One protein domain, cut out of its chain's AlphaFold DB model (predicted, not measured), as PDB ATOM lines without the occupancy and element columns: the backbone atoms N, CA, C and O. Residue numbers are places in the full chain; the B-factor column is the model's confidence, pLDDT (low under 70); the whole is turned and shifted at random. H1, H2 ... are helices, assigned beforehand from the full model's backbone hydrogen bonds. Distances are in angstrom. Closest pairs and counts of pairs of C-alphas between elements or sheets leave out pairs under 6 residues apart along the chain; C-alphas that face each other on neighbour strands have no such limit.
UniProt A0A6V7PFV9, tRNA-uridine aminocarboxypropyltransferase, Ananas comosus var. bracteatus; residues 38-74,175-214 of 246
ATOM      1  N   ALA A  38     115.387 241.290 278.747       85.69
ATOM      2  CA  ALA A  38     115.135 239.846 278.796       85.69
ATOM      3  C   ALA A  38     113.662 239.489 279.093       85.69
ATOM      4  O   ALA A  38     113.331 238.316 279.249       85.69
ATOM      5  N   GLY A  39     112.776 240.483 279.244       86.31
ATOM      6  CA  GLY A  39     111.334 240.263 279.389       86.31
ATOM      7  C   GLY A  39     110.859 239.871 280.793       86.31
ATOM      8  O   GLY A  39     109.684 239.577 280.979       86.31
ATOM      9  N   CYS A  40     111.717 239.910 281.818       90.25
ATOM     10  CA  CYS A  40     111.320 239.545 283.187       90.25
ATOM     11  C   CYS A  40     110.469 240.613 283.909       90.25
ATOM     12  O   CYS A  40     110.092 240.419 285.065       90.25
ATOM     13  N   GLY A  41     110.234 241.770 283.275       89.19
ATOM     14  CA  GLY A  41     109.433 242.878 283.814       89.19
ATOM     15  C   GLY A  41     110.065 243.644 284.985       89.19
ATOM     16  O   GLY A  41     109.488 244.614 285.471       89.19
ATOM     17  N   ARG A  42     111.259 243.249 285.453       90.50
ATOM     18  CA  ARG A  42     111.964 243.948 286.540       90.50
ATOM     19  C   ARG A  42     112.601 245.247 286.030       90.50
ATOM     20  O   ARG A  42     113.079 245.275 284.894       90.50
ATOM     21  N   PRO A  43     112.683 246.304 286.861       91.75
ATOM     22  CA  PRO A  43     113.472 247.487 286.533       91.75
ATOM     23  C   PRO A  43     114.934 247.108 286.279       91.75
ATOM     24  O   PRO A  43     115.495 246.287 287.010       91.75
ATOM     25  N   ALA A  44     115.564 247.735 285.287       89.56
ATOM     26  CA  ALA A  44     116.953 247.477 284.912       89.56
ATOM     27  C   ALA A  44     117.924 247.627 286.101       89.56
ATOM     28  O   ALA A  44     118.896 246.889 286.199       89.56
ATOM     29  N   SER A  45     117.612 248.510 287.059       88.62
ATOM     30  CA  SER A  45     118.433 248.769 288.250       88.62
ATOM     31  C   SER A  45     118.462 247.642 289.291       88.62
ATOM     32  O   SER A  45     119.286 247.691 290.197       88.62
ATOM     33  N   VAL A  46     117.554 246.663 289.214       91.12
ATOM     34  CA  VAL A  46     117.459 245.527 290.160       91.12
ATOM     35  C   VAL A  46     117.396 244.181 289.449       91.12
ATOM     36  O   VAL A  46     117.133 243.145 290.066       91.12
ATOM     37  N   CYS A  47     117.548 244.183 288.128       92.75
ATOM     38  CA  CYS A  47     117.412 242.973 287.351       92.75
ATOM     39  C   CYS A  47     118.676 242.113 287.453       92.75
ATOM     40  O   CYS A  47     119.783 242.577 287.203       92.75
ATOM     41  N   VAL A  48     118.494 240.830 287.760       93.25
ATOM     42  CA  VAL A  48     119.581 239.844 287.844       93.25
ATOM     43  C   VAL A  48     119.742 239.009 286.572       93.25
ATOM     44  O   VAL A  48     120.655 238.196 286.510       93.25
ATOM     45  N   CYS A  49     118.892 239.191 285.553       92.75
ATOM     46  CA  CYS A  49     118.888 238.352 284.347       92.75
ATOM     47  C   CYS A  49     120.235 238.333 283.615       92.75
ATOM     48  O   CYS A  49     120.658 237.271 283.186       92.75
ATOM     49  N   ALA A  50     120.957 239.457 283.563       92.06
ATOM     50  CA  ALA A  50     122.298 239.516 282.967       92.06
ATOM     51  C   ALA A  50     123.363 238.706 283.743       92.06
ATOM     52  O   ALA A  50     124.458 238.446 283.241       92.06
ATOM     53  N   HIS A  51     123.064 238.330 284.988       93.81
ATOM     54  CA  HIS A  51     123.947 237.562 285.864       93.81
ATOM     55  C   HIS A  51     123.535 236.094 285.995       93.81
ATOM     56  O   HIS A  51     124.317 235.309 286.530       93.81
ATOM     57  N   LEU A  52     122.338 235.733 285.527       92.62
ATOM     58  CA  LEU A  52     121.870 234.353 285.461       92.62
ATOM     59  C   LEU A  52     122.450 233.668 284.211       92.62
ATOM     60  O   LEU A  52     122.712 234.341 283.212       92.62
ATOM     61  N   PRO A  53     122.683 232.346 284.252       91.56
ATOM     62  CA  PRO A  53     123.099 231.611 283.065       91.56
ATOM     63  C   PRO A  53     121.990 231.658 282.002       91.56
ATOM     64  O   PRO A  53     120.804 231.613 282.333       91.56
ATOM     65  N   ALA A  54     122.375 231.772 280.727       88.56
ATOM     66  CA  ALA A  54     121.428 231.892 279.613       88.56
ATOM     67  C   ALA A  54     120.576 230.625 279.423       88.56
ATOM     68  O   ALA A  54     119.408 230.708 279.051       88.56
ATOM     69  N   SER A  55     121.155 229.461 279.716       89.56
ATOM     70  CA  SER A  55     120.476 228.171 279.757       89.56
ATOM     71  C   SER A  55     120.636 227.531 281.142       89.56
ATOM     72  O   SER A  55     121.650 227.752 281.811       89.56
ATOM     73  N   PRO A  56     119.652 226.736 281.602       90.25
ATOM     74  CA  PRO A  56     119.800 225.933 282.809       90.25
ATOM     75  C   PRO A  56     121.006 224.997 282.687       90.25
ATOM     76  O   PRO A  56     121.173 224.331 281.667       90.25
ATOM     77  N   ILE A  57     121.833 224.945 283.731       89.62
ATOM     78  CA  ILE A  57     122.978 224.034 283.784       89.62
ATOM     79  C   ILE A  57     122.457 222.669 284.258       89.62
ATOM     80  O   ILE A  57     121.783 222.630 285.291       89.62
ATOM     81  N   PRO A  58     122.713 221.568 283.530       89.62
ATOM     82  CA  PRO A  58     122.333 220.236 283.985       89.62
ATOM     83  C   PRO A  58     123.133 219.864 285.238       89.62
ATOM     84  O   PRO A  58     124.334 220.109 285.304       89.62
ATOM     85  N   THR A  59     122.460 219.288 286.233       91.19
ATOM     86  CA  THR A  59     123.071 218.875 287.502       91.19
ATOM     87  C   THR A  59     122.714 217.430 287.809       91.19
ATOM     88  O   THR A  59     121.562 217.023 287.628       91.19
ATOM     89  N   ALA A  60     123.676 216.653 288.300       91.31
ATOM     90  CA  ALA A  60     123.422 215.317 288.833       91.31
ATOM     91  C   ALA A  60     122.823 215.386 290.250       91.31
ATOM     92  O   ALA A  60     122.060 214.502 290.651       91.31
ATOM     93  N   ALA A  61     123.136 216.436 291.015       89.62
ATOM     94  CA  ALA A  61     122.584 216.648 292.345       89.62
ATOM     95  C   ALA A  61     121.184 217.283 292.296       89.62
ATOM     96  O   ALA A  61     120.859 218.105 291.439       89.62
ATOM     97  N   THR A  62     120.356 216.934 293.285       89.75
ATOM     98  CA  THR A  62     119.044 217.554 293.520       89.75
ATOM     99  C   THR A  62     119.104 218.422 294.774       89.75
ATOM    100  O   THR A  62     119.431 217.938 295.857       89.75
ATOM    101  N   VAL A  63     118.759 219.706 294.646       88.06
ATOM    102  CA  VAL A  63     118.681 220.634 295.784       88.06
ATOM    103  C   VAL A  63     117.253 220.669 296.322       88.06
ATOM    104  O   VAL A  63     116.328 221.073 295.621       88.06
ATOM    105  N   VAL A  64     117.074 220.288 297.587       90.44
ATOM    106  CA  VAL A  64     115.775 220.335 298.274       90.44
ATOM    107  C   VAL A  64     115.754 221.511 299.250       90.44
ATOM    108  O   VAL A  64     116.544 221.560 300.191       90.44
ATOM    109  N   VAL A  65     114.835 222.460 299.045       88.00
ATOM    110  CA  VAL A  65     114.656 223.612 299.944       88.00
ATOM    111  C   VAL A  65     113.542 223.315 300.945       88.00
ATOM    112  O   VAL A  65     112.355 223.387 300.625       88.00
ATOM    113  N   LEU A  66     113.928 222.994 302.177       88.19
ATOM    114  CA  LEU A  66     112.986 222.756 303.266       88.19
ATOM    115  C   LEU A  66     112.514 224.087 303.857       88.19
ATOM    116  O   LEU A  66     113.328 224.925 304.235       88.19
ATOM    117  N   HIS A  67     111.199 224.258 303.962       84.06
ATOM    118  CA  HIS A  67     110.584 225.420 304.602       84.06
ATOM    119  C   HIS A  67     109.939 225.019 305.914       84.06
ATOM    120  O   HIS A  67     109.143 224.076 305.959       84.06
ATOM    121  N   HIS A  68     110.209 225.773 306.978       86.50
ATOM    122  CA  HIS A  68     109.485 225.536 308.215       86.50
ATOM    123  C   HIS A  68     108.011 225.956 308.033       86.50
ATOM    124  O   HIS A  68     107.745 227.072 307.574       86.50
ATOM    125  N   PRO A  69     107.015 225.177 308.500       85.50
ATOM    126  CA  PRO A  69     105.600 225.574 308.455       85.50
ATOM    127  C   PRO A  69     105.282 226.914 309.142       85.50
ATOM    128  O   PRO A  69     104.210 227.486 308.960       85.50
ATOM    129  N   HIS A  70     106.183 227.421 309.989       82.00
ATOM    130  CA  HIS A  70     106.049 228.745 310.614       82.00
ATOM    131  C   HIS A  70     106.512 229.878 309.697       82.00
ATOM    132  O   HIS A  70     105.915 230.953 309.747       82.00
ATOM    133  N   GLU A  71     107.513 229.641 308.850       82.69
ATOM    134  CA  GLU A  71     107.995 230.608 307.859       82.69
ATOM    135  C   GLU A  71     106.940 230.817 306.774       82.69
ATOM    136  O   GLU A  71     106.608 231.956 306.459       82.69
ATOM    137  N   LEU A  72     106.304 229.732 306.320       80.38
ATOM    138  CA  LEU A  72     105.191 229.782 305.365       80.38
ATOM    139  C   LEU A  72     103.985 230.564 305.908       80.38
ATOM    140  O   LEU A  72     103.350 231.327 305.187       80.38
ATOM    141  N   ARG A  73     103.666 230.395 307.198       79.44
ATOM    142  CA  ARG A  73     102.497 231.039 307.821       79.44
ATOM    143  C   ARG A  73     102.713 232.513 308.154       79.44
ATOM    144  O   ARG A  73     101.757 233.284 308.098       79.44
ATOM    145  N   ARG A  74     103.928 232.906 308.553       76.69
ATOM    146  CA  ARG A  74     104.222 234.288 308.975       76.69
ATOM    147  C   ARG A  74     104.771 235.161 307.854       76.69
ATOM    148  O   ARG A  74     104.558 236.368 307.900       76.69
ATOM    149  N   THR A 175     123.720 230.905 303.525       88.44
ATOM    150  CA  THR A 175     123.204 229.571 303.150       88.44
ATOM    151  C   THR A 175     123.354 229.280 301.653       88.44
ATOM    152  O   THR A 175     123.774 228.194 301.275       88.44
ATOM    153  N   ALA A 176     123.090 230.266 300.791       90.44
ATOM    154  CA  ALA A 176     123.207 230.102 299.343       90.44
ATOM    155  C   ALA A 176     124.664 229.968 298.850       90.44
ATOM    156  O   ALA A 176     124.923 229.255 297.885       90.44
ATOM    157  N   GLU A 177     125.630 230.602 299.525       93.38
ATOM    158  CA  GLU A 177     127.057 230.418 299.221       93.38
ATOM    159  C   GLU A 177     127.532 229.029 299.656       93.38
ATOM    160  O   GLU A 177     128.289 228.380 298.934       93.38
ATOM    161  N   ALA A 178     127.057 228.542 300.804       93.06
ATOM    162  CA  ALA A 178     127.338 227.179 301.239       93.06
ATOM    163  C   ALA A 178     126.798 226.144 300.235       93.06
ATOM    164  O   ALA A 178     127.513 225.204 299.898       93.06
ATOM    165  N   VAL A 179     125.592 226.354 299.690       93.19
ATOM    166  CA  VAL A 179     125.032 225.506 298.621       93.19
ATOM    167  C   VAL A 179     125.909 225.536 297.365       93.19
ATOM    168  O   VAL A 179     126.218 224.476 296.831       93.19
ATOM    169  N   ALA A 180     126.375 226.711 296.926       94.00
ATOM    170  CA  ALA A 180     127.274 226.822 295.770       94.00
ATOM    171  C   ALA A 180     128.562 225.999 295.957       94.00
ATOM    172  O   ALA A 180     128.973 225.258 295.066       94.00
ATOM    173  N   ARG A 181     129.166 226.080 297.149       93.31
ATOM    174  CA  ARG A 181     130.373 225.316 297.499       93.31
ATOM    175  C   ARG A 181     130.112 223.816 297.605       93.31
ATOM    176  O   ARG A 181     130.967 223.031 297.212       93.31
ATOM    177  N   ALA A 182     128.948 223.420 298.114       93.31
ATOM    178  CA  ALA A 182     128.553 222.018 298.179       93.31
ATOM    179  C   ALA A 182     128.372 221.426 296.774       93.31
ATOM    180  O   ALA A 182     128.922 220.363 296.491       93.31
ATOM    181  N   LEU A 183     127.683 222.138 295.873       93.38
ATOM    182  CA  LEU A 183     127.491 221.703 294.485       93.38
ATOM    183  C   LEU A 183     128.822 221.513 293.753       93.38
ATOM    184  O   LEU A 183     128.974 220.536 293.029       93.38
ATOM    185  N   ARG A 184     129.833 222.351 294.019       94.38
ATOM    186  CA  ARG A 184     131.176 222.138 293.459       94.38
ATOM    187  C   ARG A 184     131.782 220.772 293.785       94.38
ATOM    188  O   ARG A 184     132.534 220.240 292.978       94.38
ATOM    189  N   VAL A 185     131.511 220.246 294.976       94.06
ATOM    190  CA  VAL A 185     132.078 218.976 295.459       94.06
ATOM    191  C   VAL A 185     131.214 217.777 295.059       94.06
ATOM    192  O   VAL A 185     131.722 216.657 294.977       94.06
ATOM    193  N   LEU A 186     129.911 217.993 294.877       93.06
ATOM    194  CA  LEU A 186     128.942 216.941 294.573       93.06
ATOM    195  C   LEU A 186     128.821 216.658 293.075       93.06
ATOM    196  O   LEU A 186     128.575 215.511 292.712       93.06
ATOM    197  N   GLU A 187     128.990 217.669 292.223       94.31
ATOM    198  CA  GLU A 187     128.850 217.496 290.779       94.31
ATOM    199  C   GLU A 187     130.072 216.797 290.162       94.31
ATOM    200  O   GLU A 187     131.213 217.205 290.421       94.31
ATOM    201  N   PRO A 188     129.855 215.752 289.342       87.56
ATOM    202  CA  PRO A 188     130.928 215.044 288.658       87.56
ATOM    203  C   PRO A 188     131.518 215.872 287.496       87.56
ATOM    204  O   PRO A 188     131.006 216.924 287.117       87.56
ATOM    205  N   GLU A 189     132.641 215.406 286.941       81.12
ATOM    206  CA  GLU A 189     133.222 215.905 285.675       81.12
ATOM    207  C   GLU A 189     133.653 217.387 285.647       81.12
ATOM    208  O   GLU A 189     133.853 217.972 284.588       81.12
ATOM    209  N   GLY A 190     133.844 218.019 286.809       81.56
ATOM    210  CA  GLY A 190     134.336 219.402 286.890       81.56
ATOM    211  C   GLY A 190     133.279 220.480 286.608       81.56
ATOM    212  O   GLY A 190     133.552 221.661 286.833       81.56
ATOM    213  N   GLN A 191     132.052 220.089 286.244       89.31
ATOM    214  CA  GLN A 191     130.903 220.988 286.055       89.31
ATOM    215  C   GLN A 191     130.556 221.776 287.330       89.31
ATOM    216  O   GLN A 191     130.070 222.906 287.278       89.31
ATOM    217  N   GLY A 192     130.885 221.219 288.499       92.88
ATOM    218  CA  GLY A 192     130.680 221.869 289.791       92.88
ATOM    219  C   GLY A 192     131.372 223.233 289.934       92.88
ATOM    220  O   GLY A 192     130.853 224.111 290.627       92.88
ATOM    221  N   ALA A 193     132.514 223.452 289.270       93.50
ATOM    222  CA  ALA A 193     133.203 224.745 289.303       93.50
ATOM    223  C   ALA A 193     132.433 225.831 288.531       93.50
ATOM    224  O   ALA A 193     132.355 226.977 288.982       93.50
ATOM    225  N   GLU A 194     131.828 225.466 287.400       93.00
ATOM    226  CA  GLU A 194     131.005 226.369 286.592       93.00
ATOM    227  C   GLU A 194     129.703 226.727 287.315       93.00
ATOM    228  O   GLU A 194     129.325 227.901 287.367       93.00
ATOM    229  N   LEU A 195     129.066 225.741 287.956       93.81
ATOM    230  CA  LEU A 195     127.882 225.937 288.798       93.81
ATOM    231  C   LEU A 195     128.156 226.862 289.984       93.81
ATOM    232  O   LEU A 195     127.387 227.798 290.222       93.81
ATOM    233  N   GLU A 196     129.262 226.647 290.704       94.88
ATOM    234  CA  GLU A 196     129.666 227.541 291.795       94.88
ATOM    235  C   GLU A 196     129.867 228.968 291.268       94.88
ATOM    236  O   GLU A 196     129.325 229.921 291.837       94.88
ATOM    237  N   ALA A 197     130.605 229.128 290.167       94.88
ATOM    238  CA  ALA A 197     130.889 230.437 289.590       94.88
ATOM    239  C   ALA A 197     129.609 231.165 289.146       94.88
ATOM    240  O   ALA A 197     129.432 232.345 289.470       94.88
ATOM    241  N   ALA A 198     128.701 230.472 288.455       94.88
ATOM    242  CA  ALA A 198     127.426 231.023 288.007       94.88
ATOM    243  C   ALA A 198     126.535 231.438 289.190       94.88
ATOM    244  O   ALA A 198     126.016 232.561 289.217       94.88
ATOM    245  N   LEU A 199     126.406 230.581 290.207       94.06
ATOM    246  CA  LEU A 199     125.567 230.869 291.368       94.06
ATOM    247  C   LEU A 199     126.133 232.030 292.199       94.06
ATOM    248  O   LEU A 199     125.398 232.953 292.561       94.06
ATOM    249  N   LEU A 200     127.447 232.055 292.443       94.81
ATOM    250  CA  LEU A 200     128.093 233.164 293.152       94.81
ATOM    251  C   LEU A 200     128.017 234.481 292.371       94.81
ATOM    252  O   LEU A 200     127.860 235.536 292.991       94.81
ATOM    253  N   LYS A 201     128.090 234.448 291.033       95.50
ATOM    254  CA  LYS A 201     127.909 235.639 290.185       95.50
ATOM    255  C   LYS A 201     126.529 236.262 290.403       95.50
ATOM    256  O   LYS A 201     126.446 237.465 290.658       95.50
ATOM    257  N   ALA A 202     125.469 235.455 290.372       94.19
ATOM    258  CA  ALA A 202     124.105 235.923 290.612       94.19
ATOM    259  C   ALA A 202     123.913 236.449 292.050       94.19
ATOM    260  O   ALA A 202     123.384 237.546 292.242       94.19
ATOM    261  N   LEU A 203     124.400 235.720 293.061       93.75
ATOM    262  CA  LEU A 203     124.282 236.116 294.472       93.75
ATOM    263  C   LEU A 203     125.003 237.436 294.778       93.75
ATOM    264  O   LEU A 203     124.465 238.289 295.485       93.75
ATOM    265  N   ARG A 204     126.205 237.638 294.227       93.75
ATOM    266  CA  ARG A 204     126.953 238.893 294.392       93.75
ATOM    267  C   ARG A 204     126.249 240.065 293.715       93.75
ATOM    268  O   ARG A 204     126.215 241.145 294.297       93.75
ATOM    269  N   ALA A 205     125.649 239.859 292.542       93.69
ATOM    270  CA  ALA A 205     124.846 240.890 291.886       93.69
ATOM    271  C   ALA A 205     123.629 241.282 292.738       93.69
ATOM    272  O   ALA A 205     123.398 242.465 292.980       93.69
ATOM    273  N   MET A 206     122.909 240.296 293.284       93.00
ATOM    274  CA  MET A 206     121.802 240.539 294.216       93.00
ATOM    275  C   MET A 206     122.237 241.348 295.441       93.00
ATOM    276  O   MET A 206     121.562 242.308 295.811       93.00
ATOM    277  N   ALA A 207     123.366 240.985 296.053       90.94
ATOM    278  CA  ALA A 207     123.919 241.716 297.189       90.94
ATOM    279  C   ALA A 207     124.338 243.146 296.805       90.94
ATOM    280  O   ALA A 207     124.099 244.079 297.569       90.94
ATOM    281  N   GLY A 208     124.903 243.333 295.608       91.06
ATOM    282  CA  GLY A 208     125.247 244.646 295.063       91.06
ATOM    283  C   GLY A 208     124.024 245.545 294.888       91.06
ATOM    284  O   GLY A 208     124.050 246.700 295.311       91.06
ATOM    285  N   PHE A 209     122.921 245.004 294.356       90.31
ATOM    286  CA  PHE A 209     121.659 245.738 294.282       90.31
ATOM    287  C   PHE A 209     121.135 246.080 295.673       90.31
ATOM    288  O   PHE A 209     120.769 247.218 295.921       90.31
ATOM    289  N   GLN A 210     121.139 245.146 296.622       89.44
ATOM    290  CA  GLN A 210     120.696 245.459 297.984       89.44
ATOM    291  C   GLN A 210     121.532 246.586 298.601       89.44
ATOM    292  O   GLN A 210     120.963 247.532 299.144       89.44
ATOM    293  N   ALA A 211     122.857 246.532 298.448       87.81
ATOM    294  CA  ALA A 211     123.770 247.544 298.963       87.81
ATOM    295  C   ALA A 211     123.513 248.938 298.368       87.81
ATOM    296  O   ALA A 211     123.596 249.918 299.106       87.81
ATOM    297  N   SER A 212     123.143 249.045 297.087       85.00
ATOM    298  CA  SER A 212     122.856 250.342 296.457       85.00
ATOM    299  C   SER A 212     121.569 251.004 296.970       85.00
ATOM    300  O   SER A 212     121.459 252.229 296.935       85.00
ATOM    301  N   TYR A 213     120.618 250.227 297.505       84.19
ATOM    302  CA  TYR A 213     119.400 250.750 298.142       84.19
ATOM    303  C   TYR A 213     119.542 250.960 299.656       84.19
ATOM    304  O   TYR A 213     118.698 251.625 300.269       84.19
ATOM    305  N   MET A 214     120.590 250.423 300.285       81.31
ATOM    306  CA  MET A 214     120.849 250.672 301.699       81.31
ATOM    307  C   MET A 214     121.503 252.043 301.872       81.31
ATOM    308  O   MET A 214     122.620 252.293 301.432       81.31
TER     309      MET A 214
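AT A GLANCE: This is residues 38 to 74 and 175 to 214 of the 246 residues of the protein "tRNA-uridine aminocarboxypropyltransferase" of Ananas comosus var. bracteatus (UniProt A0A6V7PFV9). A helical hairpin makes one part of this domain: the long helix H3, with the shorter H2 folded back beside the first part of it. A long stretch without a named element, residues 38 to 68, runs first beside H3 and then away from the hairpin, and residues 64 to 74, with the small helix H1 at their end, stick out as a free arm. The printed part has 77 residues with three named helices, in the order H1, H2, H3 along the chain, and no named strand; the class is all helix. The whole is loose, with a radius of gyration of the C-alphas of 14.8 A, and the C-alphas span 38 by 34 by 24 A along their three main axes.

IN THESE COORDINATES: The printed part begins with C-alpha 38 at (115.135, 239.846, 278.796). Residues 38 to 68, 31 residues, have no named element; their C-alphas lie 8 to 21 A from the mean of all C-alphas. H1 follows, residues 69 to 74, from C-alpha 69 at (105.600, 225.574, 308.455), and is 8.8 A long from first to last C-alpha. After the cut comes H2, residues 175 to 186, 16.3 A long, beginning with C-alpha 175 at (123.204, 229.571, 303.150). H3, residues 191 to 213, is the longest helix, with 23 residues and 34.1 A; its last C-alpha, that of Tyr 213, is at (119.400, 250.750, 298.142).

HOW THE PARTS SIT: H2 and H3 form a helical hairpin. They touch, with 18 pairs of C-alphas within 8 A; the closest are those of Arg 184 and Gly 192, 3.7 A apart. Their lines stand at a shallow tilt of 11 degrees, and they run opposite ways, with their centres 12.4 A apart. H1 is apart from H2 and from H3. Residues 64 to 74, of which 69 to 74 belong to H1, stand free. In H1 and H3 every pair of O i and N i+4 is within hydrogen-bond range; in H2 it is 7 of 8.

THE WHOLE: The two C-alphas farthest apart are those of Arg 74 and Glu 189, 41.5 A. Without the residues that stand free, the body has 66 residues and spans 37 by 26 by 17 A. Residues 75 to 174 are not printed, and C-alphas 74 and 175 are 20.4 A apart across this cut, which the link from H1 to H2 crosses. The link from H2 to H3, 4 residues, is tight. The mean pLDDT of the printed part is 90.0, with 81 for H1, and no printed residue is under 70.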